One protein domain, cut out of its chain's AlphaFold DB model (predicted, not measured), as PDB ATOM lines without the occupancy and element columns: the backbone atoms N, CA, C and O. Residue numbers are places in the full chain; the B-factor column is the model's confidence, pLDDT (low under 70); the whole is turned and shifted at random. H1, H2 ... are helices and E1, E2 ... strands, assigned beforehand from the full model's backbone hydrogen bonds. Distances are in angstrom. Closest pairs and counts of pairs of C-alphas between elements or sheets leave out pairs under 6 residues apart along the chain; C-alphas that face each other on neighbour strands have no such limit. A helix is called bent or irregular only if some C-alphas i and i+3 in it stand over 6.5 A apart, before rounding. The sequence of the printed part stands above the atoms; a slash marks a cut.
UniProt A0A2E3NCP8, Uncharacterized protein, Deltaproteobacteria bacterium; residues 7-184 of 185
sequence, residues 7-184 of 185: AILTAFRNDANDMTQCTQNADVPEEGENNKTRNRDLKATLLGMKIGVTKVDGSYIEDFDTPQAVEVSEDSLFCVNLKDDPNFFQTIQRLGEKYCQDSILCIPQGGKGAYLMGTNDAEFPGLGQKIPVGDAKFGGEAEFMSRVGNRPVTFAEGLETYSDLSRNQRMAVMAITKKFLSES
ATOM      1  N   ALA A   7       1.919 -22.673  32.987       93.69
ATOM      2  CA  ALA A   7       2.397 -24.010  33.315       93.69
ATOM      3  C   ALA A   7       3.919 -24.055  33.438       93.69
ATOM      4  O   ALA A   7       4.607 -23.203  32.883       93.69
ATOM      5  N   ILE A   8       4.441 -25.052  34.149       91.38
ATOM      6  CA  ILE A   8       5.867 -25.396  34.131       91.38
ATOM      7  C   ILE A   8       5.993 -26.843  33.677       91.38
ATOM      8  O   ILE A   8       5.313 -27.722  34.210       91.38
ATOM      9  N   LEU A   9       6.853 -27.063  32.691       92.62
ATOM     10  CA  LEU A   9       7.233 -28.379  32.191       92.62
ATOM     11  C   LEU A   9       8.678 -28.356  31.691       92.62
ATOM     12  O   LEU A   9       9.223 -27.289  31.399       92.62
ATOM     13  N   THR A  10       9.278 -29.527  31.546       92.12
ATOM     14  CA  THR A  10      10.565 -29.714  30.876       92.12
ATOM     15  C   THR A  10      10.504 -30.950  29.978       92.12
ATOM     16  O   THR A  10       9.509 -31.670  29.957       92.12
ATOM     17  N   ALA A  11      11.560 -31.172  29.202       91.44
ATOM     18  CA  ALA A  11      11.828 -32.452  28.550       91.44
ATOM     19  C   ALA A  11      13.063 -33.159  29.139       91.44
ATOM     20  O   ALA A  11      13.602 -34.082  28.524       91.44
ATOM     21  N   PHE A  12      13.572 -32.674  30.274       87.56
ATOM     22  CA  PHE A  12      14.670 -33.305  30.993       87.56
ATOM     23  C   PHE A  12      14.167 -34.532  31.743       87.56
ATOM     24  O   PHE A  12      13.075 -34.510  32.295       87.56
ATOM     25  N   ARG A  13      14.979 -35.590  31.733       84.06
ATOM     26  CA  ARG A  13      14.804 -36.775  32.574       84.06
ATOM     27  C   ARG A  13      16.151 -37.260  33.091       84.06
ATOM     28  O   ARG A  13      17.150 -37.048  32.394       84.06
ATOM     29  N   ASN A  14      16.212 -37.926  34.243       81.12
ATOM     30  CA  ASN A  14      17.465 -38.532  34.714       81.12
ATOM     31  C   ASN A  14      18.035 -39.528  33.684       81.12
ATOM     32  O   ASN A  14      19.201 -39.419  33.302       81.12
ATOM     33  N   ASP A  15      17.190 -40.418  33.151       84.44
ATOM     34  CA  ASP A  15      17.489 -41.209  31.953       84.44
ATOM     35  C   ASP A  15      16.428 -40.964  30.874       84.44
ATOM     36  O   ASP A  15      15.286 -41.412  30.961       84.44
ATOM     37  N   ALA A  16      16.823 -40.253  29.818       85.12
ATOM     38  CA  ALA A  16      15.950 -39.971  28.684       85.12
ATOM     39  C   ALA A  16      15.459 -41.242  27.974       85.12
ATOM     40  O   ALA A  16      14.387 -41.191  27.370       85.12
ATOM     41  N   ASN A  17      16.229 -42.336  28.040       85.88
ATOM     42  CA  ASN A  17      15.957 -43.599  27.352       85.88
ATOM     43  C   ASN A  17      15.137 -44.580  28.195       85.88
ATOM     44  O   ASN A  17      14.721 -45.618  27.675       85.88
ATOM     45  N   ASP A  18      14.913 -44.289  29.479       88.44
ATOM     46  CA  ASP A  18      14.078 -45.134  30.322       88.44
ATOM     47  C   ASP A  18      12.605 -44.933  29.972       88.44
ATOM     48  O   ASP A  18      11.932 -44.032  30.472       88.44
ATOM     49  N   MET A  19      12.085 -45.798  29.108       90.56
ATOM     50  CA  MET A  19      10.702 -45.713  28.653       90.56
ATOM     51  C   MET A  19       9.706 -46.481  29.535       90.56
ATOM     52  O   MET A  19       8.548 -46.620  29.154       90.56
ATOM     53  N   THR A  20      10.128 -47.010  30.690       91.81
ATOM     54  CA  THR A  20       9.326 -47.975  31.467       91.81
ATOM     55  C   THR A  20       8.012 -47.413  32.000       91.81
ATOM     56  O   THR A  20       7.014 -48.127  31.998       91.81
ATOM     57  N   GLN A  21       8.009 -46.148  32.423       91.12
ATOM     58  CA  GLN A  21       6.822 -45.447  32.926       91.12
ATOM     59  C   GLN A  21       6.134 -44.611  31.844       91.12
ATOM     60  O   GLN A  21       5.163 -43.918  32.120       91.12
ATOM     61  N   CYS A  22       6.645 -44.609  30.614       93.62
ATOM     62  CA  CYS A  22       6.125 -43.745  29.567       93.62
ATOM     63  C   CYS A  22       4.842 -44.298  28.964       93.62
ATOM     64  O   CYS A  22       4.736 -45.488  28.675       93.62
ATOM     65  N   THR A  23       3.898 -43.403  28.677       93.50
ATOM     66  CA  THR A  23       2.707 -43.787  27.921       93.50
ATOM     67  C   THR A  23       3.074 -44.117  26.474       93.50
ATOM     68  O   THR A  23       4.128 -43.735  25.962       93.50
ATOM     69  N   GLN A  24       2.147 -44.748  25.755       91.62
ATOM     70  CA  GLN A  24       2.273 -44.977  24.311       91.62
ATOM     71  C   GLN A  24       2.397 -43.688  23.472       91.62
ATOM     72  O   GLN A  24       2.748 -43.768  22.298       91.62
ATOM     73  N   ASN A  25       2.080 -42.520  24.047       90.88
ATOM     74  CA  ASN A  25       2.176 -41.222  23.375       90.88
ATOM     75  C   ASN A  25       3.582 -40.607  23.493       90.88
ATOM     76  O   ASN A  25       3.819 -39.533  22.940       90.88
ATOM     77  N   ALA A  26       4.490 -41.237  24.245       92.44
ATOM     78  CA  ALA A  26       5.838 -40.737  24.447       92.44
ATOM     79  C   ALA A  26       6.730 -40.965  23.222       92.44
ATOM     80  O   ALA A  26       6.757 -42.049  22.635       92.44
ATOM     81  N   ASP A  27       7.534 -39.958  22.897       89.69
ATOM     82  CA  ASP A  27       8.599 -40.086  21.914       89.69
ATOM     83  C   ASP A  27       9.734 -40.922  22.488       89.69
ATOM     84  O   ASP A  27      10.288 -40.617  23.551       89.69
ATOM     85  N   VAL A  28      10.129 -41.935  21.723       87.88
ATOM     86  CA  VAL A  28      11.389 -42.639  21.941       87.88
ATOM     87  C   VAL A  28      12.519 -41.717  21.472       87.88
ATOM     88  O   VAL A  28      12.498 -41.323  20.303       87.88
ATOM     89  N   PRO A  29      13.490 -41.366  22.336       86.88
ATOM     90  CA  PRO A  29      14.609 -40.526  21.928       86.88
ATOM     91  C   PRO A  29      15.364 -41.126  20.742       86.88
ATOM     92  O   PRO A  29      15.630 -42.332  20.704       86.88
ATOM     93  N   GLU A  30      15.743 -40.284  19.784       86.25
ATOM     94  CA  GLU A  30      16.607 -40.715  18.682       86.25
ATOM     95  C   GLU A  30      18.040 -40.993  19.178       86.25
ATOM     96  O   GLU A  30      18.492 -40.465  20.198       86.25
ATOM     97  N   GLU A  31      18.803 -41.810  18.441       82.00
ATOM     98  CA  GLU A  31      20.199 -42.098  18.786       82.00
ATOM     99  C   GLU A  31      21.027 -40.799  18.866       82.00
ATOM    100  O   GLU A  31      21.147 -40.046  17.898       82.00
ATOM    101  N   GLY A  32      21.616 -40.536  20.037       78.25
ATOM    102  CA  GLY A  32      22.403 -39.326  20.301       78.25
ATOM    103  C   GLY A  32      21.581 -38.100  20.714       78.25
ATOM    104  O   GLY A  32      22.161 -37.042  20.986       78.25
ATOM    105  N   GLU A  33      20.257 -38.222  20.807       84.81
ATOM    106  CA  GLU A  33      19.410 -37.196  21.397       84.81
ATOM    107  C   GLU A  33      19.620 -37.124  22.919       84.81
ATOM    108  O   GLU A  33      19.806 -38.127  23.605       84.81
ATOM    109  N   ASN A  34      19.628 -35.909  23.468       88.81
ATOM    110  CA  ASN A  34      19.783 -35.672  24.900       88.81
ATOM    111  C   ASN A  34      18.746 -34.659  25.397       88.81
ATOM    112  O   ASN A  34      18.111 -33.962  24.602       88.81
ATOM    113  N   ASN A  35      18.630 -34.530  26.719       89.50
ATOM    114  CA  ASN A  35      17.690 -33.621  27.384       89.50
ATOM    115  C   ASN A  35      17.714 -32.190  26.830       89.50
ATOM    116  O   ASN A  35      16.665 -31.584  26.633       89.50
ATOM    117  N   LYS A  36      18.898 -31.647  26.511       90.44
ATOM    118  CA  LYS A  36      19.022 -30.282  25.973       90.44
ATOM    119  C   LYS A  36      18.399 -30.159  24.587       90.44
ATOM    120  O   LYS A  36      17.718 -29.173  24.315       90.44
ATOM    121  N   THR A  37      18.629 -31.140  23.717       91.12
ATOM    122  CA  THR A  37      18.026 -31.177  22.377       91.12
ATOM    123  C   THR A  37      16.509 -31.321  22.473       91.12
ATOM    124  O   THR A  37      15.795 -30.511  21.885       91.12
ATOM    125  N   ARG A  38      16.017 -32.250  23.302       92.81
ATOM    126  CA  ARG A  38      14.577 -32.457  23.524       92.81
ATOM    127  C   ARG A  38      13.898 -31.202  24.068       92.81
ATOM    128  O   ARG A  38      12.875 -30.771  23.546       92.81
ATOM    129  N   ASN A  39      14.508 -30.548  25.056       93.25
ATOM    130  CA  ASN A  39      13.949 -29.346  25.674       93.25
ATOM    131  C   ASN A  39      13.986 -28.129  24.737       93.25
ATOM    132  O   ASN A  39      13.097 -27.276  24.764       93.25
ATOM    133  N   ARG A  40      14.990 -28.053  23.854       93.19
ATOM    134  CA  ARG A  40      15.026 -27.061  22.773       93.19
ATOM    135  C   ARG A  40      13.858 -27.264  21.807       93.19
ATOM    136  O   ARG A  40      13.238 -26.280  21.403       93.19
ATOM    137  N   ASP A  41      13.563 -28.505  21.445       94.06
ATOM    138  CA  ASP A  41      12.489 -28.834  20.509       94.06
ATOM    139  C   ASP A  41      11.103 -28.648  21.156       94.06
ATOM    140  O   ASP A  41      10.193 -28.110  20.517       94.06
ATOM    141  N   LEU A  42      10.974 -28.928  22.457       95.75
ATOM    142  CA  LEU A  42       9.814 -28.558  23.270       95.75
ATOM    143  C   LEU A  42       9.590 -27.038  23.260       95.75
ATOM    144  O   LEU A  42       8.505 -26.568  22.911       95.75
ATOM    145  N   LYS A  43      10.628 -26.250  23.574       95.69
ATOM    146  CA  LYS A  43      10.566 -24.781  23.524       95.69
ATOM    147  C   LYS A  43      10.161 -24.281  22.138       95.69
ATOM    148  O   LYS A  43       9.316 -23.393  22.027       95.69
ATOM    149  N   ALA A  44      10.749 -24.843  21.082       95.00
ATOM    150  CA  ALA A  44      10.391 -24.505  19.711       95.00
ATOM    151  C   ALA A  44       8.903 -24.773  19.451       95.00
ATOM    152  O   ALA A  44       8.211 -23.892  18.946       95.00
ATOM    153  N   THR A  45       8.397 -25.938  19.855       96.25
ATOM    154  CA  THR A  45       6.986 -26.316  19.699       96.25
ATOM    155  C   THR A  45       6.054 -25.332  20.408       96.25
ATOM    156  O   THR A  45       5.151 -24.779  19.776       96.25
ATOM    157  N   LEU A  46       6.325 -25.012  21.677       97.12
ATOM    158  CA  LEU A  46       5.562 -24.031  22.461       97.12
ATOM    159  C   LEU A  46       5.504 -22.657  21.767       97.12
ATOM    160  O   LEU A  46       4.424 -22.093  21.560       97.12
ATOM    161  N   LEU A  47       6.654 -22.147  21.313       96.44
ATOM    162  CA  LEU A  47       6.723 -20.885  20.573       96.44
ATOM    163  C   LEU A  47       5.940 -20.959  19.253       96.44
ATOM    164  O   LEU A  47       5.218 -20.025  18.897       96.44
ATOM    165  N   GLY A  48       6.019 -22.067  18.514       95.25
ATOM    166  CA  GLY A  48       5.253 -22.262  17.281       95.25
ATOM    167  C   GLY A  48       3.744 -22.195  17.505       95.25
ATOM    168  O   GLY A  48       3.043 -21.504  16.752       95.25
ATOM    169  N   MET A  49       3.275 -22.785  18.606       95.25
ATOM    170  CA  MET A  49       1.885 -22.730  19.080       95.25
ATOM    171  C   MET A  49       1.461 -21.347  19.607       95.25
ATOM    172  O   MET A  49       0.268 -21.096  19.797       95.25
ATOM    173  N   LYS A  50       2.403 -20.398  19.706       95.31
ATOM    174  CA  LYS A  50       2.222 -19.028  20.228       95.31
ATOM    175  C   LYS A  50       1.997 -18.981  21.741       95.31
ATOM    176  O   LYS A  50       1.353 -18.060  22.232       95.31
ATOM    177  N   ILE A  51       2.549 -19.954  22.452       96.31
ATOM    178  CA  ILE A  51       2.670 -19.936  23.908       96.31
ATOM    179  C   ILE A  51       3.924 -19.120  24.249       96.31
ATOM    180  O   ILE A  51       4.957 -19.264  23.591       96.31
ATOM    181  N   GLY A  52       3.818 -18.220  25.229       93.56
ATOM    182  CA  GLY A  52       4.966 -17.458  25.725       93.56
ATOM    183  C   GLY A  52       5.834 -18.342  26.610       93.56
ATOM    184  O   GLY A  52       5.288 -19.131  27.378       93.56
ATOM    185  N   VAL A  53       7.157 -18.235  26.506       92.44
ATOM    186  CA  VAL A  53       8.089 -19.115  27.218       92.44
ATOM    187  C   VAL A  53       9.161 -18.306  27.933       92.44
ATOM    188  O   VAL A  53       9.839 -17.484  27.326       92.44
ATOM    189  N   THR A  54       9.378 -18.607  29.207       88.56
ATOM    190  CA  THR A  54      10.542 -18.162  29.975       88.56
ATOM    191  C   THR A  54      11.296 -19.383  30.477       88.56
ATOM    192  O   THR A  54      10.689 -20.307  31.016       88.56
ATOM    193  N   LYS A  55      12.620 -19.409  30.312       86.25
ATOM    194  CA  LYS A  55      13.440 -20.455  30.934       86.25
ATOM    195  C   LYS A  55      13.503 -20.230  32.437       86.25
ATOM    196  O   LYS A  55      13.704 -19.096  32.882       86.25
ATOM    197  N   VAL A  56      13.372 -21.307  33.193       78.25
ATOM    198  CA  VAL A  56      13.503 -21.278  34.643       78.25
ATOM    199  C   VAL A  56      14.447 -22.379  35.091       78.25
ATOM    200  O   VAL A  56      14.359 -23.506  34.610       78.25
ATOM    201  N   ASP A  57      15.331 -22.032  36.017       70.44
ATOM    202  CA  ASP A  57      16.142 -23.000  36.734       70.44
ATOM    203  C   ASP A  57      15.233 -23.617  37.801       70.44
ATOM    204  O   ASP A  57      14.844 -22.962  38.783       70.44
ATOM    205  N   GLY A  58      14.809 -24.849  37.534       63.78
ATOM    206  CA  GLY A  58      13.967 -25.642  38.413       63.78
ATOM    207  C   GLY A  58      14.742 -26.805  39.021       63.78
ATOM    208  O   GLY A  58      15.765 -27.240  38.492       63.78
ATOM    209  N   SER A  59      14.224 -27.330  40.128       61.50
ATOM    210  CA  SER A  59      14.530 -28.694  40.538       61.50
ATOM    211  C   SER A  59      13.243 -29.499  40.692       61.50
ATOM    212  O   SER A  59      12.256 -29.031  41.277       61.50
ATOM    213  N   TYR A  60      13.238 -30.701  40.122       63.06
ATOM    214  CA  TYR A  60      12.152 -31.666  40.245       63.06
ATOM    215  C   TYR A  60      12.672 -32.927  40.934       63.06
ATOM    216  O   TYR A  60      13.841 -33.278  40.802       63.06
ATOM    217  N   ILE A  61      11.817 -33.570  41.728       62.25
ATOM    218  CA  ILE A  61      12.138 -34.860  42.344       62.25
ATOM    219  C   ILE A  61      11.436 -35.912  41.500       62.25
ATOM    220  O   ILE A  61      10.216 -36.049  41.613       62.25
ATOM    221  N   GLU A  62      12.196 -36.592  40.649       63.38
ATOM    222  CA  GLU A  62      11.709 -37.746  39.891       63.38
ATOM    223  C   GLU A  62      11.484 -38.927  40.834       63.38
ATOM    224  O   GLU A  62      12.138 -39.007  41.878       63.38
ATOM    225  N   ASP A  63      10.534 -39.803  40.494       61.31
ATOM    226  CA  ASP A  63      10.171 -40.985  41.290       61.31
ATOM    227  C   ASP A  63       9.836 -40.652  42.760       61.31
ATOM    228  O   ASP A  63      10.255 -41.333  43.705       61.31
ATOM    229  N   PHE A  64       9.100 -39.557  42.971       67.81
ATOM    230  CA  PHE A  64       8.746 -39.068  44.303       67.81
ATOM    231  C   PHE A  64       8.055 -40.146  45.161       67.81
ATOM    232  O   PHE A  64       7.190 -40.873  44.685       67.81
ATOM    233  N   ASP A  65       8.411 -40.196  46.449       64.12
ATOM    234  CA  ASP A  65       7.938 -41.187  47.438       64.12
ATOM    235  C   ASP A  65       8.392 -42.640  47.179       64.12
ATOM    236  O   ASP A  65       7.917 -43.578  47.819       64.12
ATOM    237  N   THR A  66       9.380 -42.837  46.298       68.75
ATOM    238  CA  THR A  66      10.023 -44.140  46.067       68.75
ATOM    239  C   THR A  66      11.485 -44.160  46.554       68.75
ATOM    240  O   THR A  66      12.103 -43.108  46.748       68.75
ATOM    241  N   PRO A  67      12.108 -45.347  46.715       70.25
ATOM    242  CA  PRO A  67      13.547 -45.459  46.973       70.25
ATOM    243  C   PRO A  67      14.448 -44.943  45.838       70.25
ATOM    244  O   PRO A  67      15.650 -44.800  46.052       70.25
ATOM    245  N   GLN A  68      13.895 -44.718  44.643       73.12
ATOM    246  CA  GLN A  68      14.599 -44.214  43.463       73.12
ATOM    247  C   GLN A  68      14.576 -42.681  43.378       73.12
ATOM    248  O   GLN A  68      15.246 -42.126  42.511       73.12
ATOM    249  N   ALA A  69      13.874 -42.009  44.302       68.31
ATOM    250  CA  ALA A  69      13.683 -40.567  44.281       68.31
ATOM    251  C   ALA A  69      15.001 -39.792  44.131       68.31
ATOM    252  O   ALA A  69      15.918 -39.925  44.950       68.31
ATOM    253  N   VAL A  70      15.074 -38.934  43.113       69.38
ATOM    254  CA  VAL A  70      16.271 -38.147  42.795       69.38
ATOM    255  C   VAL A  70      15.901 -36.702  42.484       69.38
ATOM    256  O   VAL A  70      14.991 -36.434  41.707       69.38
ATOM    257  N   GLU A  71      16.605 -35.752  43.107       64.94
ATOM    258  CA  GLU A  71      16.482 -34.340  42.749       64.94
ATOM    259  C   GLU A  71      17.293 -34.062  41.480       64.94
ATOM    260  O   GLU A  71      18.519 -34.210  41.457       64.94
ATOM    261  N   VAL A  72      16.600 -33.640  40.431       63.78
ATOM    262  CA  VAL A  72      17.171 -33.293  39.136       63.78
ATOM    263  C   VAL A  72      17.126 -31.778  38.992       63.78
ATOM    264  O   VAL A  72      16.079 -31.154  39.151       63.78
ATOM    265  N   SER A  73      18.280 -31.172  38.711       68.00
ATOM    266  CA  SER A  73      18.342 -29.777  38.270       68.00
ATOM    267  C   SER A  73      17.966 -29.729  36.795       68.00
ATOM    268  O   SER A  73      18.602 -30.389  35.971       68.00
ATOM    269  N   GLU A  74      16.959 -28.933  36.460       69.94
ATOM    270  CA  GLU A  74      16.341 -28.950  35.140       69.94
ATOM    271  C   GLU A  74      16.287 -27.556  34.532       69.94
ATOM    272  O   GLU A  74      15.917 -26.578  35.187       69.94
ATOM    273  N   ASP A  75      16.574 -27.499  33.231       83.12
ATOM    274  CA  ASP A  75      16.162 -26.371  32.410       83.12
ATOM    275  C   ASP A  75      14.649 -26.526  32.182       83.12
ATOM    276  O   ASP A  75      14.213 -27.182  31.230       83.12
ATOM    277  N   SER A  76      13.816 -25.977  33.063       87.88
ATOM    278  CA  SER A  76      12.363 -26.009  32.880       87.88
ATOM    279  C   SER A  76      11.881 -24.789  32.091       87.88
ATOM    280  O   SER A  76      12.565 -23.772  31.933       87.88
ATOM    281  N   LEU A  77      10.668 -24.887  31.557       91.00
ATOM    282  CA  LEU A  77      10.033 -23.850  30.758       91.00
ATOM    283  C   LEU A  77       8.767 -23.381  31.467       91.00
ATOM    284  O   LEU A  77       7.787 -24.119  31.575       91.00
ATOM    285  N   PHE A  78       8.773 -22.132  31.919       90.50
ATOM    286  CA  PHE A  78       7.563 -21.448  32.344       90.50
ATOM    287  C   PHE A  78       6.798 -20.967  31.115       90.50
ATOM    288  O   PHE A  78       7.305 -20.184  30.310       90.50
ATOM    289  N   CYS A  79       5.573 -21.447  30.975       93.75
ATOM    290  CA  CYS A  79       4.725 -21.246  29.818       93.75
ATOM    291  C   CYS A  79       3.542 -20.347  30.167       93.75
ATOM    292  O   CYS A  79       2.914 -20.529  31.207       93.75
ATOM    293  N   VAL A  80       3.208 -19.416  29.274       93.50
ATOM    294  CA  VAL A  80       2.106 -18.458  29.434       93.50
ATOM    295  C   VAL A  80       1.108 -18.617  28.292       93.50
ATOM    296  O   VAL A  80       1.474 -18.505  27.116       93.50
ATOM    297  N   ASN A  81      -0.160 -18.844  28.635       95.69
ATOM    298  CA  ASN A  81      -1.271 -18.956  27.696       95.69
ATOM    299  C   ASN A  81      -1.684 -17.585  27.133       95.69
ATOM    300  O   ASN A  81      -2.746 -17.062  27.443       95.69
ATOM    301  N   LEU A  82      -0.850 -17.002  26.268       92.00
ATOM    302  CA  LEU A  82      -1.052 -15.657  25.700       92.00
ATOM    303  C   LEU A  82      -2.350 -15.478  24.891       92.00
ATOM    304  O   LEU A  82      -2.682 -14.361  24.501       92.00
ATOM    305  N   LYS A  83      -3.036 -16.574  24.561       94.19
ATOM    306  CA  LYS A  83      -4.273 -16.582  23.772       94.19
ATOM    307  C   LYS A  83      -5.509 -16.942  24.590       94.19
ATOM    308  O   LYS A  83      -6.582 -17.016  23.999       94.19
ATOM    309  N   ASP A  84      -5.343 -17.223  25.882       94.69
ATOM    310  CA  ASP A  84      -6.398 -17.770  26.737       94.69
ATOM    311  C   ASP A  84      -7.100 -18.978  26.088       94.69
ATOM    312  O   ASP A  84      -8.322 -19.114  26.111       94.69
ATOM    313  N   ASP A  85      -6.315 -19.862  25.455       95.75
ATOM    314  CA  ASP A  85      -6.833 -21.094  24.863       95.75
ATOM    315  C   ASP A  85      -7.407 -21.983  25.980       95.75
ATOM    316  O   ASP A  85      -6.651 -22.382  26.872       95.75
ATOM    317  N   PRO A  86      -8.707 -22.338  25.947       95.88
ATOM    318  CA  PRO A  86      -9.313 -23.183  26.973       95.88
ATOM    319  C   PRO A  86      -8.713 -24.598  27.019       95.88
ATOM    320  O   PRO A  86      -8.864 -25.295  28.020       95.88
ATOM    321  N   ASN A  87      -8.017 -25.030  25.962       96.00
ATOM    322  CA  ASN A  87      -7.346 -26.327  25.885       96.00
ATOM    323  C   ASN A  87      -5.857 -26.249  26.258       96.00
ATOM    324  O   ASN A  87      -5.119 -27.213  26.032       96.00
ATOM    325  N   PHE A  88      -5.388 -25.130  26.818       97.19
ATOM    326  CA  PHE A  88      -3.979 -24.935  27.158       97.19
ATOM    327  C   PHE A  88      -3.430 -26.057  28.044       97.19
ATOM    328  O   PHE A  88      -2.469 -26.712  27.655       97.19
ATOM    329  N   PHE A  89      -4.065 -26.372  29.178       97.25
ATOM    330  CA  PHE A  89      -3.561 -27.441  30.049       97.25
ATOM    331  C   PHE A  89      -3.578 -28.818  29.388       97.25
ATOM    332  O   PHE A  89      -2.654 -29.594  29.604       97.25
ATOM    333  N   GLN A  90      -4.570 -29.108  28.542       96.12
ATOM    334  CA  GLN A  90      -4.592 -30.354  27.775       96.12
ATOM    335  C   GLN A  90      -3.433 -30.407  26.770       96.12
ATOM    336  O   GLN A  90      -2.816 -31.450  26.581       96.12
ATOM    337  N   THR A  91      -3.106 -29.276  26.149       96.25
ATOM    338  CA  THR A  91      -1.956 -29.151  25.251       96.25
ATOM    339  C   THR A  91      -0.643 -29.383  25.994       96.25
ATOM    340  O   THR A  91       0.186 -30.166  25.535       96.25
ATOM    341  N   ILE A  92      -0.458 -28.748  27.157       97.31
ATOM    342  CA  ILE A  92       0.746 -28.945  27.974       97.31
ATOM    343  C   ILE A  92       0.827 -30.396  28.475       97.31
ATOM    344  O   ILE A  92       1.915 -30.963  28.472       97.31
ATOM    345  N   GLN A  93      -0.301 -31.028  28.821       96.38
ATOM    346  CA  GLN A  93      -0.347 -32.446  29.197       96.38
ATOM    347  C   GLN A  93       0.201 -33.343  28.087       96.38
ATOM    348  O   GLN A  93       1.071 -34.164  28.345       96.38
ATOM    349  N   ARG A  94      -0.262 -33.149  26.844       95.62
ATOM    350  CA  ARG A  94       0.211 -33.925  25.686       95.62
ATOM    351  C   ARG A  94       1.705 -33.744  25.447       95.62
ATOM    352  O   ARG A  94       2.380 -34.699  25.086       95.62
ATOM    353  N   LEU A  95       2.229 -32.536  25.656       96.06
ATOM    354  CA  LEU A  95       3.671 -32.291  25.590       96.06
ATOM    355  C   LEU A  95       4.415 -33.007  26.726       96.06
ATOM    356  O   LEU A  95       5.450 -33.612  26.471       96.06
ATOM    357  N   GLY A  96       3.885 -32.993  27.951       95.19
ATOM    358  CA  GLY A  96       4.448 -33.760  29.066       95.19
ATOM    359  C   GLY A  96       4.459 -35.268  28.796       95.19
ATOM    360  O   GLY A  96       5.485 -35.906  29.000       95.19
ATOM    361  N   GLU A  97       3.368 -35.817  28.250       95.38
ATOM    362  CA  GLU A  97       3.274 -37.221  27.823       95.38
ATOM    363  C   GLU A  97       4.310 -37.540  26.738       95.38
ATOM    364  O   GLU A  97       5.070 -38.496  26.870       95.38
ATOM    365  N   LYS A  98       4.406 -36.688  25.708       93.81
ATOM    366  CA  LYS A  98       5.367 -36.832  24.607       93.81
ATOM    367  C   LYS A  98       6.814 -36.902  25.092       93.81
ATOM    368  O   LYS A  98       7.598 -37.697  24.586       93.81
ATOM    369  N   TYR A  99       7.178 -36.094  26.086       93.56
ATOM    370  CA  TYR A  99       8.524 -36.097  26.666       93.56
ATOM    371  C   TYR A  99       8.661 -36.997  27.902       93.56
ATOM    372  O   TYR A  99       9.708 -36.982  28.549       93.56
ATOM    373  N   CYS A 100       7.640 -37.808  28.196       93.38
ATOM    374  CA  CYS A 100       7.581 -38.737  29.319       93.38
ATOM    375  C   CYS A 100       7.935 -38.107  30.675       93.38
ATOM    376  O   CYS A 100       8.738 -38.623  31.446       93.38
ATOM    377  N   GLN A 101       7.343 -36.956  30.959       89.81
ATOM    378  CA  GLN A 101       7.439 -36.340  32.276       89.81
ATOM    379  C   GLN A 101       6.528 -37.067  33.265       89.81
ATOM    380  O   GLN A 101       5.423 -37.470  32.896       89.81
ATOM    381  N   ASP A 102       6.942 -37.162  34.527       86.19
ATOM    382  CA  ASP A 102       6.076 -37.668  35.599       86.19
ATOM    383  C   ASP A 102       4.857 -36.762  35.772       86.19
ATOM    384  O   ASP A 102       3.709 -37.210  35.846       86.19
ATOM    385  N   SER A 103       5.100 -35.450  35.796       90.94
ATOM    386  CA  SER A 103       4.043 -34.462  35.906       90.94
ATOM    387  C   SER A 103       4.423 -33.106  35.334       90.94
ATOM    388  O   SER A 103       5.591 -32.771  35.157       90.94
ATOM    389  N   ILE A 104       3.400 -32.292  35.100       92.81
ATOM    390  CA  ILE A 104       3.533 -30.868  34.810       92.81
ATOM    391  C   ILE A 104       2.866 -30.055  35.910       92.81
ATOM    392  O   ILE A 104       1.872 -30.477  36.504       92.81
ATOM    393  N   LEU A 105       3.362 -28.847  36.153       91.62
ATOM    394  CA  LEU A 105       2.684 -27.910  37.036       91.62
ATOM    395  C   LEU A 105       1.704 -27.059  36.235       91.62
ATOM    396  O   LEU A 105       2.107 -26.334  35.331       91.62
ATOM    397  N   CYS A 106       0.432 -27.076  36.621       93.62
ATOM    398  CA  CYS A 106      -0.604 -26.200  36.088       93.62
ATOM    399  C   CYS A 106      -0.933 -25.093  37.092       93.62
ATOM    400  O   CYS A 106      -1.203 -25.356  38.265       93.62
ATOM    401  N   ILE A 107      -0.939 -23.849  36.620       91.62
ATOM    402  CA  ILE A 107      -1.212 -22.650  37.410       91.62
ATOM    403  C   ILE A 107      -2.385 -21.917  36.752       91.62
ATOM    404  O   ILE A 107      -2.183 -21.224  35.754       91.62
ATOM    405  N   PRO A 108      -3.607 -22.066  37.288       92.69
ATOM    406  CA  PRO A 108      -4.766 -21.357  36.769       92.69
ATOM    407  C   PRO A 108      -4.590 -19.838  36.811       92.69
ATOM    408  O   PRO A 108      -3.875 -19.299  37.668       92.69
ATOM    409  N   GLN A 109      -5.301 -19.146  35.923       89.25
ATOM    410  CA  GLN A 109      -5.418 -17.694  35.930       89.25
ATOM    411  C   GLN A 109      -5.690 -17.153  37.346       89.25
ATOM    412  O   GLN A 109      -6.495 -17.678  38.119       89.25
ATOM    413  N   GLY A 110      -4.987 -16.083  37.712       83.88
ATOM    414  CA  GLY A 110      -5.019 -15.507  39.053       83.88
ATOM    415  C   GLY A 110      -4.063 -16.175  40.048       83.88
ATOM    416  O   GLY A 110      -3.899 -15.657  41.154       83.88
ATOM    417  N   GLY A 111      -3.402 -17.272  39.665       81.06
ATOM    418  CA  GLY A 111      -2.419 -17.988  40.476       81.06
ATOM    419  C   GLY A 111      -3.026 -18.811  41.611       81.06
ATOM    420  O   GLY A 111      -2.306 -19.194  42.529       81.06
ATOM    421  N   LYS A 112      -4.338 -19.066  41.595       83.38
ATOM    422  CA  LYS A 112      -5.027 -19.795  42.669       83.38
ATOM    423  C   LYS A 112      -5.240 -21.257  42.315       83.38
ATOM    424  O   LYS A 112      -5.606 -21.565  41.185       83.38
ATOM    425  N   GLY A 113      -5.070 -22.136  43.301       85.94
ATOM    426  CA  GLY A 113      -5.340 -23.566  43.138       85.94
ATOM    427  C   GLY A 113      -4.457 -24.241  42.086       85.94
ATOM    428  O   GLY A 113      -4.958 -25.019  41.278       85.94
ATOM    429  N   ALA A 114      -3.158 -23.939  42.084       89.19
ATOM    430  CA  ALA A 114      -2.196 -24.659  41.262       89.19
ATOM    431  C   ALA A 114      -2.155 -26.147  41.648       89.19
ATOM    432  O   ALA A 114      -2.381 -26.524  42.806       89.19
ATOM    433  N   TYR A 115      -1.863 -26.998  40.668       89.94
ATOM    434  CA  TYR A 115      -1.830 -28.449  40.831       89.94
ATOM    435  C   TYR A 115      -0.768 -29.087  39.932       89.94
ATOM    436  O   TYR A 115      -0.495 -28.592  38.839       89.94
ATOM    437  N   LEU A 116      -0.187 -30.198  40.381       91.12
ATOM    438  CA  LEU A 116       0.561 -31.108  39.514       91.12
ATOM    439  C   LEU A 116      -0.429 -31.972  38.745       91.12
ATOM    440  O   LEU A 116      -1.414 -32.432  39.323       91.12
ATOM    441  N   MET A 117      -0.176 -32.190  37.463       95.12
ATOM    442  CA  MET A 117      -0.949 -33.089  36.617       95.12
ATOM    443  C   MET A 117      -0.039 -34.174  36.068       95.12
ATOM    444  O   MET A 117       0.962 -33.844  35.437       95.12
ATOM    445  N   GLY A 118      -0.378 -35.437  36.314       94.25
ATOM    446  CA  GLY A 118       0.426 -36.563  35.856       94.25
ATOM    447  C   GLY A 118       0.368 -36.775  34.355       94.25
ATOM    448  O   GLY A 118      -0.701 -36.659  33.749       94.25
ATOM    449  N   THR A 119       1.520 -37.098  33.776       95.81
ATOM    450  CA  THR A 119       1.712 -37.219  32.323       95.81
ATOM    451  C   THR A 119       2.357 -38.537  31.903       95.81
ATOM    452  O   THR A 119       2.610 -38.747  30.721       95.81
ATOM    453  N   ASN A 120       2.594 -39.456  32.834       93.62
ATOM    454  CA  ASN A 120       3.067 -40.801  32.537       93.62
ATOM    455  C   ASN A 120       2.463 -41.814  33.532       93.62
ATOM    456  O   ASN A 120       1.618 -41.450  34.354       93.62
ATOM    457  N   ASP A 121       2.861 -43.079  33.434       93.31
ATOM    458  CA  ASP A 121       2.337 -44.185  34.241       93.31
ATOM    459  C   ASP A 121       3.025 -44.333  35.615       93.31
ATOM    460  O   ASP A 121       2.730 -45.286  36.340       93.31
ATOM    461  N   ALA A 122       3.888 -43.383  36.009       87.31
ATOM    462  CA  ALA A 122       4.520 -43.379  37.325       87.31
ATOM    463  C   ALA A 122       3.473 -43.344  38.451       87.31
ATOM    464  O   ALA A 122       2.422 -42.713  38.329       87.31
ATOM    465  N   GLU A 123       3.769 -43.994  39.581       84.00
ATOM    466  CA  GLU A 123       2.824 -44.144  40.700       84.00
ATOM    467  C   GLU A 123       2.342 -42.796  41.253       84.00
ATOM    468  O   GLU A 123       1.163 -42.632  41.576       84.00
ATOM    469  N   PHE A 124       3.241 -41.811  41.313       80.06
ATOM    470  CA  PHE A 124       2.921 -40.451  41.712       80.06
ATOM    471  C   PHE A 124       3.320 -39.446  40.621       80.06
ATOM    472  O   PHE A 124       4.464 -39.451  40.177       80.06
ATOM    473  N   PRO A 125       2.429 -38.514  40.237       84.38
ATOM    474  CA  PRO A 125       1.031 -38.406  40.664       84.38
ATOM    475  C   PRO A 125       0.091 -39.425  39.990       84.38
ATOM    476  O   PRO A 125      -1.054 -39.534  40.424       84.38
ATOM    477  N   GLY A 126       0.544 -40.143  38.957       88.00
ATOM    478  CA  GLY A 126      -0.276 -41.035  38.132       88.00
ATOM    479  C   GLY A 126      -0.911 -40.338  36.929       88.00
ATOM    480  O   GLY A 126      -1.355 -39.189  37.020       88.00
ATOM    481  N   LEU A 127      -0.992 -41.041  35.795       94.56
ATOM    482  CA  LEU A 127      -1.496 -40.502  34.529       94.56
ATOM    483  C   LEU A 127      -2.869 -39.827  34.688       94.56
ATOM    484  O   LEU A 127      -3.845 -40.435  35.135       94.56
ATOM    485  N   GLY A 128      -2.945 -38.546  34.313       91.25
ATOM    486  CA  GLY A 128      -4.167 -37.739  34.360       91.25
ATOM    487  C   GLY A 128      -4.644 -37.349  35.765       91.25
ATOM    488  O   GLY A 128      -5.621 -36.605  35.888       91.25
ATOM    489  N   GLN A 129      -3.972 -37.804  36.827       94.50
ATOM    490  CA  GLN A 129      -4.297 -37.414  38.196       94.50
ATOM    491  C   GLN A 129      -3.843 -35.984  38.477       94.50
ATOM    492  O   GLN A 129      -2.863 -35.496  37.912       94.50
ATOM    493  N   LYS A 130      -4.568 -35.308  39.376       94.69
ATOM    494  CA  LYS A 130      -4.285 -33.928  39.779       94.69
ATOM    495  C   LYS A 130      -4.012 -33.849  41.270       94.69
ATOM    496  O   LYS A 130      -4.888 -34.169  42.071       94.69
ATOM    497  N   ILE A 131      -2.837 -33.350  41.634       88.69
ATOM    498  CA  ILE A 131      -2.435 -33.151  43.026       88.69
ATOM    499  C   ILE A 131      -2.372 -31.650  43.320       88.69
ATOM    500  O   ILE A 131      -1.524 -30.960  42.752       88.69
ATOM    501  N   PRO A 132      -3.246 -31.106  44.186       86.69
ATOM    502  CA  PRO A 132      -3.197 -29.698  44.564       86.69
ATOM    503  C   PRO A 132      -1.869 -29.341  45.238       86.69
ATOM    504  O   PRO A 132      -1.434 -30.030  46.159       86.69
ATOM    505  N   VAL A 133      -1.262 -28.225  44.833       83.00
ATOM    506  CA  VAL A 133      -0.021 -27.698  45.437       83.00
ATOM    507  C   VAL A 133      -0.181 -26.297  46.036       83.00
ATOM    508  O   VAL A 133       0.776 -25.726  46.560       83.00
ATOM    509  N   GLY A 134      -1.407 -25.764  46.015       80.06
ATOM    510  CA  GLY A 134      -1.776 -24.486  46.622       80.06
ATOM    511  C   GLY A 134      -1.703 -23.309  45.652       80.06
ATOM    512  O   GLY A 134      -1.714 -23.482  44.439       80.06
ATOM    513  N   ASP A 135      -1.667 -22.092  46.185       80.88
ATOM    514  CA  ASP A 135      -1.618 -20.879  45.366       80.88
ATOM    515  C   ASP A 135      -0.181 -20.575  44.921       80.88
ATOM    516  O   ASP A 135       0.751 -20.559  45.731       80.88
ATOM    517  N   ALA A 136      -0.009 -20.271  43.636       73.19
ATOM    518  CA  ALA A 136       1.245 -19.794  43.081       73.19
ATOM    519  C   ALA A 136       1.462 -18.321  43.455       73.19
ATOM    520  O   ALA A 136       0.622 -17.452  43.201       73.19
ATOM    521  N   LYS A 137       2.624 -18.024  44.045       66.50
ATOM    522  CA  LYS A 137       3.034 -16.658  44.388       66.50
ATOM    523  C   LYS A 137       4.161 -16.217  43.467       66.50
ATOM    524  O   LYS A 137       5.266 -16.746  43.553       66.50
ATOM    525  N   PHE A 138       3.871 -15.220  42.639       63.88
ATOM    526  CA  PHE A 138       4.848 -14.545  41.794       63.88
ATOM    527  C   PHE A 138       5.298 -13.263  42.505       63.88
ATOM    528  O   PHE A 138       4.455 -12.437  42.869       63.88
ATOM    529  N   GLY A 139       6.602 -13.135  42.770       50.62
ATOM    530  CA  GLY A 139       7.201 -11.908  43.303       50.62
ATOM    531  C   GLY A 139       7.091 -10.753  42.302       50.62
ATOM    532  O   GLY A 139       6.971 -10.984  41.101       50.62
ATOM    533  N   GLY A 140       7.082  -9.511  42.794       39.25
ATOM    534  CA  GLY A 140       7.097  -8.311  41.945       39.25
ATOM    535  C   GLY A 140       8.361  -8.227  41.077       39.25
ATOM    536  O   GLY A 140       9.335  -8.917  41.357       39.25
ATOM    537  N   GLU A 141       8.315  -7.366  40.053       35.84
ATOM    538  CA  GLU A 141       9.139  -7.245  38.821       35.84
ATOM    539  C   GLU A 141      10.689  -7.346  38.889       35.84
ATOM    540  O   GLU A 141      11.356  -7.081  37.893       35.84
ATOM    541  N   ALA A 142      11.307  -7.760  39.994       34.75
ATOM    542  CA  ALA A 142      12.751  -7.995  40.087       34.75
ATOM    543  C   ALA A 142      13.168  -9.182  40.984       34.75
ATOM    544  O   ALA A 142      14.353  -9.502  41.036       34.75
ATOM    545  N   GLU A 143      12.241  -9.865  41.664       33.84
ATOM    546  CA  GLU A 143      12.545 -11.027  42.517       33.84
ATOM    547  C   GLU A 143      11.849 -12.275  41.970       33.84
ATOM    548  O   GLU A 143      10.812 -12.731  42.458       33.84
ATOM    549  N   PHE A 144      12.428 -12.833  40.910       40.00
ATOM    550  CA  PHE A 144      11.958 -14.054  40.269       40.00
ATOM    551  C   PHE A 144      12.310 -15.297  41.101       40.00
ATOM    552  O   PHE A 144      13.111 -16.120  40.680       40.00
ATOM    553  N   MET A 145      11.712 -15.439  42.286       38.66
ATOM    554  CA  MET A 145      11.659 -16.704  43.022       38.66
ATOM    555  C   MET A 145      10.195 -17.100  43.224       38.66
ATOM    556  O   MET A 145       9.564 -16.709  44.207       38.66
ATOM    557  N   SER A 146       9.624 -17.861  42.287       50.56
ATOM    558  CA  SER A 146       8.276 -18.415  42.480       50.56
ATOM    559  C   SER A 146       8.377 -19.657  43.354       50.56
ATOM    560  O   SER A 146       9.112 -20.584  43.036       50.56
ATOM    561  N   ARG A 147       7.663 -19.679  44.484       50.66
ATOM    562  CA  ARG A 147       7.559 -20.881  45.320       50.66
ATOM    563  C   ARG A 147       6.329 -21.668  44.907       50.66
ATOM    564  O   ARG A 147       5.212 -21.195  45.111       50.66
ATOM    565  N   VAL A 148       6.537 -22.868  44.384       50.84
ATOM    566  CA  VAL A 148       5.466 -23.833  44.123       50.84
ATOM    567  C   VAL A 148       5.669 -24.987  45.099       50.84
ATOM    568  O   VAL A 148       6.654 -25.707  44.999       50.84
ATOM    569  N   GLY A 149       4.791 -25.130  46.097       50.34
ATOM    570  CA  GLY A 149       4.847 -26.249  47.051       50.34
ATOM    571  C   GLY A 149       6.203 -26.432  47.759       50.34
ATOM    572  O   GLY A 149       6.802 -27.495  47.660       50.34
ATOM    573  N   ASN A 150       6.702 -25.405  48.462       48.28
ATOM    574  CA  ASN A 150       8.043 -25.341  49.087       48.28
ATOM    575  C   ASN A 150       9.253 -25.395  48.131       48.28
ATOM    576  O   ASN A 150      10.378 -25.248  48.608       48.28
ATOM    577  N   ARG A 151       9.062 -25.519  46.812       54.62
ATOM    578  CA  ARG A 151      10.160 -25.571  45.832       54.62
ATOM    579  C   ARG A 151      10.437 -24.186  45.236       54.62
ATOM    580  O   ARG A 151       9.496 -23.556  44.744       54.62
ATOM    581  N   PRO A 152      11.675 -23.667  45.314       54.00
ATOM    582  CA  PRO A 152      12.044 -22.407  44.683       54.00
ATOM    583  C   PRO A 152      12.238 -22.591  43.170       54.00
ATOM    584  O   PRO A 152      12.993 -23.455  42.747       54.00
ATOM    585  N   VAL A 153      11.588 -21.755  42.364       57.41
ATOM    586  CA  VAL A 153      11.793 -21.654  40.911       57.41
ATOM    587  C   VAL A 153      12.424 -20.301  40.613       57.41
ATOM    588  O   VAL A 153      11.836 -19.277  40.975       57.41
ATOM    589  N   THR A 154      13.581 -20.290  39.947       57.22
ATOM    590  CA  THR A 154      14.276 -19.049  39.564       57.22
ATOM    591  C   THR A 154      14.138 -18.807  38.067       57.22
ATOM    592  O   THR A 154      14.382 -19.712  37.280       57.22
ATOM    593  N   PHE A 155      13.743 -17.606  37.643       61.00
ATOM    594  CA  PHE A 155      13.610 -17.300  36.213       61.00
ATOM    595  C   PHE A 155      14.923 -16.741  35.673       61.00
ATOM    596  O   PHE A 155      15.483 -15.810  36.253       61.00
ATOM    597  N   ALA A 156      15.400 -17.298  34.560       56.53
ATOM    598  CA  ALA A 156      16.707 -16.964  33.998       56.53
ATOM    599  C   ALA A 156      16.662 -15.793  32.993       56.53
ATOM    600  O   ALA A 156      17.649 -15.076  32.836       56.53
ATOM    601  N   GLU A 157      15.539 -15.590  32.293       64.56
ATOM    602  CA  GLU A 157      15.396 -14.633  31.176       64.56
ATOM    603  C   GLU A 157      13.996 -13.968  31.176       64.56
ATOM    604  O   GLU A 157      13.135 -14.303  31.987       64.56
ATOM    605  N   GLY A 158      13.752 -13.010  30.272       73.88
ATOM    606  CA  GLY A 158      12.419 -12.427  30.044       73.88
ATOM    607  C   GLY A 158      11.458 -13.375  29.310       73.88
ATOM    608  O   GLY A 158      11.839 -14.463  28.879       73.88
ATOM    609  N   LEU A 159      10.192 -12.972  29.161       84.19
ATOM    610  CA  LEU A 159       9.199 -13.729  28.388       84.19
ATOM    611  C   LEU A 159       9.524 -13.673  26.891       84.19
ATOM    612  O   LEU A 159       9.433 -12.613  26.280       84.19
ATOM    613  N   GLU A 160       9.873 -14.815  26.303       90.12
ATOM    614  CA  GLU A 160      10.083 -14.960  24.863       90.12
ATOM    615  C   GLU A 160       8.790 -15.403  24.175       90.12
ATOM    616  O   GLU A 160       8.063 -16.283  24.643       90.12
ATOM    617  N   THR A 161       8.513 -14.811  23.021       92.88
ATOM    618  CA  THR A 161       7.342 -15.100  22.200       92.88
ATOM    619  C   THR A 161       7.745 -15.413  20.764       92.88
ATOM    620  O   THR A 161       8.828 -15.077  20.289       92.88
ATOM    621  N   TYR A 162       6.836 -16.016  19.999       92.50
ATOM    622  CA  TYR A 162       7.071 -16.263  18.571       92.50
ATOM    623  C   TYR A 162       7.393 -14.992  17.767       92.50
ATOM    624  O   TYR A 162       8.097 -15.047  16.754       92.50
ATOM    625  N   SER A 163       6.842 -13.848  18.179       90.94
ATOM    626  CA  SER A 163       7.099 -12.546  17.558       90.94
ATOM    627  C   SER A 163       8.553 -12.109  17.693       90.94
ATOM    628  O   SER A 163       9.045 -11.431  16.793       90.94
ATOM    629  N   ASP A 164       9.254 -12.552  18.732       90.88
ATOM    630  CA  ASP A 164      10.642 -12.161  18.992       90.88
ATOM    631  C   ASP A 164      11.631 -12.914  18.086       90.88
ATOM    632  O   ASP A 164      12.762 -12.484  17.869       90.88
ATOM    633  N   LEU A 165      11.184 -14.018  17.478       90.88
ATOM    634  CA  LEU A 165      11.991 -14.839  16.585       90.88
ATOM    635  C   LEU A 165      12.218 -14.173  15.220       90.88
ATOM    636  O   LEU A 165      11.289 -13.662  14.582       90.88
ATOM    637  N   SER A 166      13.440 -14.302  14.697       93.62
ATOM    638  CA  SER A 166      13.765 -13.962  13.308       93.62
ATOM    639  C   SER A 166      13.012 -14.852  12.310       93.62
ATOM    640  O   SER A 166      12.554 -15.949  12.633       93.62
ATOM    641  N   ARG A 167      12.928 -14.428  11.042       91.44
ATOM    642  CA  ARG A 167      12.246 -15.196   9.981       91.44
ATOM    643  C   ARG A 167      12.756 -16.640   9.861       91.44
ATOM    644  O   ARG A 167      11.946 -17.548   9.708       91.44
ATOM    645  N   ASN A 168      14.067 -16.853   9.954       90.50
ATOM    646  CA  ASN A 168      14.659 -18.191   9.853       90.50
ATOM    647  C   ASN A 168      14.322 -19.053  11.072       90.50
ATOM    648  O   ASN A 168      13.947 -20.211  10.912       90.50
ATOM    649  N   GLN A 169      14.373 -18.470  12.272       90.69
ATOM    650  CA  GLN A 169      13.957 -19.156  13.497       90.69
ATOM    651  C   GLN A 169      12.478 -19.537  13.441       90.69
ATOM    652  O   GLN A 169      12.136 -20.672  13.749       90.69
ATOM    653  N   ARG A 170      11.609 -18.643  12.957       92.75
ATOM    654  CA  ARG A 170      10.184 -18.938  12.758       92.75
ATOM    655  C   ARG A 170       9.959 -20.115  11.809       92.75
ATOM    656  O   ARG A 170       9.133 -20.970  12.104       92.75
ATOM    657  N   MET A 171      10.693 -20.192  10.696       90.94
ATOM    658  CA  MET A 171      10.593 -21.332   9.773       90.94
ATOM    659  C   MET A 171      11.008 -22.649  10.439       90.94
ATOM    660  O   MET A 171      10.283 -23.633  10.324       90.94
ATOM    661  N   ALA A 172      12.128 -22.658  11.168       91.19
ATOM    662  CA  ALA A 172      12.596 -23.841  11.892       91.19
ATOM    663  C   ALA A 172      11.597 -24.281  12.977       91.19
ATOM    664  O   ALA A 172      11.203 -25.443  13.030       91.19
ATOM    665  N   VAL A 173      11.116 -23.329  13.780       92.94
ATOM    666  CA  VAL A 173      10.102 -23.550  14.816       92.94
ATOM    667  C   VAL A 173       8.825 -24.148  14.232       92.94
ATOM    668  O   VAL A 173       8.312 -25.130  14.760       92.94
ATOM    669  N   MET A 174       8.321 -23.603  13.122       92.06
ATOM    670  CA  MET A 174       7.110 -24.130  12.492       92.06
ATOM    671  C   MET A 174       7.314 -25.529  11.906       92.06
ATOM    672  O   MET A 174       6.377 -26.322  11.925       92.06
ATOM    673  N   ALA A 175       8.513 -25.855  11.415       91.25
ATOM    674  CA  ALA A 175       8.824 -27.201  10.943       91.25
ATOM    675  C   ALA A 175       8.788 -28.227  12.087       91.25
ATOM    676  O   ALA A 175       8.185 -29.284  11.921       91.25
ATOM    677  N   ILE A 176       9.364 -27.893  13.248       90.56
ATOM    678  CA  ILE A 176       9.317 -28.732  14.457       90.56
ATOM    679  C   ILE A 176       7.872 -28.864  14.953       90.56
ATOM    680  O   ILE A 176       7.363 -29.969  15.106       90.56
ATOM    681  N   THR A 177       7.168 -27.738  15.094       91.00
ATOM    682  CA  THR A 177       5.774 -27.702  15.575       91.00
ATOM    683  C   THR A 177       4.842 -28.525  14.689       91.00
ATOM    684  O   THR A 177       3.932 -29.183  15.183       91.00
ATOM    685  N   LYS A 178       5.055 -28.507  13.367       89.25
ATOM    686  CA  LYS A 178       4.234 -29.277  12.431       89.25
ATOM    687  C   LYS A 178       4.341 -30.783  12.675       89.25
ATOM    688  O   LYS A 178       3.323 -31.445  12.533       89.25
ATOM    689  N   LYS A 179       5.522 -31.296  13.050       85.69
ATOM    690  CA  LYS A 179       5.697 -32.716  13.400       85.69
ATOM    691  C   LYS A 179       4.795 -33.096  14.576       85.69
ATOM    692  O   LYS A 179       3.978 -33.998  14.442       85.69
ATOM    693  N   PHE A 180       4.839 -32.303  15.650       84.06
ATOM    694  CA  PHE A 180       3.978 -32.498  16.820       84.06
ATOM    695  C   PHE A 180       2.483 -32.485  16.468       84.06
ATOM    696  O   PHE A 180       1.731 -33.368  16.875       84.06
ATOM    697  N   LEU A 181       2.042 -31.491  15.690       83.31
ATOM    698  CA  LEU A 181       0.632 -31.374  15.318       83.31
ATOM    699  C   LEU A 181       0.164 -32.527  14.422       83.31
ATOM    700  O   LEU A 181      -0.970 -32.958  14.574       83.31
ATOM    701  N   SER A 182       1.018 -33.049  13.532       80.75
ATOM    702  CA  SER A 182       0.666 -34.193  12.678       80.75
ATOM    703  C   SER A 182       0.588 -35.531  13.412       80.75
ATOM    704  O   SER A 182      -0.028 -36.456  12.904       80.75
ATOM    705  N   GLU A 183       1.224 -35.648  14.575       67.94
ATOM    706  CA  GLU A 183       1.184 -36.852  15.420       67.94
ATOM    707  C   GLU A 183      -0.007 -36.839  16.393       67.94
ATOM    708  O   GLU A 183      -0.306 -37.849  17.020       67.94
ATOM    709  N   SER A 184      -0.677 -35.689  16.531       58.09
ATOM    710  CA  SER A 184      -1.794 -35.467  17.461       58.09
ATOM    711  C   SER A 184      -3.185 -35.565  16.805       58.09
ATOM    712  O   SER A 184      -4.181 -35.310  17.491       58.09
TER     713      SER A 184
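What this domain is: This is residues 7 to 184 of the 185 residues of an uncharacterized protein of Deltaproteobacteria bacterium (UniProt A0A2E3NCP8). One sheet of eight strands curls back on itself like part of a barrel, and E8 and E7 face the leaf E6 to E3. H1 and H2 lie side by side over one face of the sheet, and H3 crosses H1 farther out. The 178 printed residues hold E1 H1 E2 E3 H2 E4 E5 E6 E7 E8 H3 along the chain, and the sheet's order is E6 - E5 - E4 - E1 - E3 - E2 - E8 - E7, all antiparallel. The class is mixed, helices and strands; the whole is compact, with a radius of gyration of the C-alphas of 15.5 A and spans of 47 by 43 by 28 A.

How they stand to each other: E1, residues 7 to 9, neighbours E3, residues 70 to 80 (N 77 and O 9, 2.8 A), and E4, residues 103 to 107 (N 8 and O 105, 2.9 A). H1, residues 35 to 48, is on the sheet at a height of 9.8 A, over E3 and E2, residues 52 to 62; its closest C-alphas to E2 are Leu 47 and Val 53, 7.0 A. E1, H1, E2 form a split strand-helix-strand unit, two strands running the same way with E3 between them, its crossover right-handed. E2 and E3 are a hairpin, with N 54 and O 78 2.8 A apart; E2 bends by 73 degrees at residue 57. H2, residues 88 to 98, lies on the same face at 7.9 A, over E4 and E1, and belongs to the split right-handed unit E3, H2, E4. H1 and H2 are close but not clearly touching, Leu 42 and Leu 95 having C-alphas 7.6 A apart, at a shallow tilt of 30 degrees, opposite ways. E4, E5, residues 114 to 118, and E6, residues 130 to 134, form a meander, each strand the antiparallel neighbour of the one before; N 106 and O 115 are 2.8 A apart, N 131 and O 116 2.9 A. E8, residues 151 to 155, pairs with E7, residues 145 to 148 (N 153 and O 146, 2.8 A), and with E2 (N 57 and O 154, 2.8 A). The sheet is a folded sheet, bent back into two leaves, with E2 as the hinge. H3, residues 167 to 183, is not on the sheet but touches H1, about perpendicular at 83 degrees; the closest C-alphas, of Thr 45 and Thr 177, are 4.5 A apart. In H1 and H2 every O i to N i+4 pair is within hydrogen-bond range; in H3, 12 of 13.

Where its parts are: E1 begins at C-alpha 7, (2.397, -24.010, 33.315). From first to last C-alpha H1 measures 19.6 A, E2 25.6 A, E3 27.7 A, H2 15.3 A and H3 24.9 A. H3 ends at C-alpha 183, (1.184, -36.852, 15.420).

The domain as a whole: The two C-alphas farthest apart, of Pro 67 and Arg 167, are 47.8 A apart. The printed part has no cut; the links E1 to H1, E5 to E6 and E8 to H3 are long. The mean pLDDT of the printed part is 82.9, with values under 70 at residues 58 to 66, 69 to 74, 137 to 157 and 183 to 184.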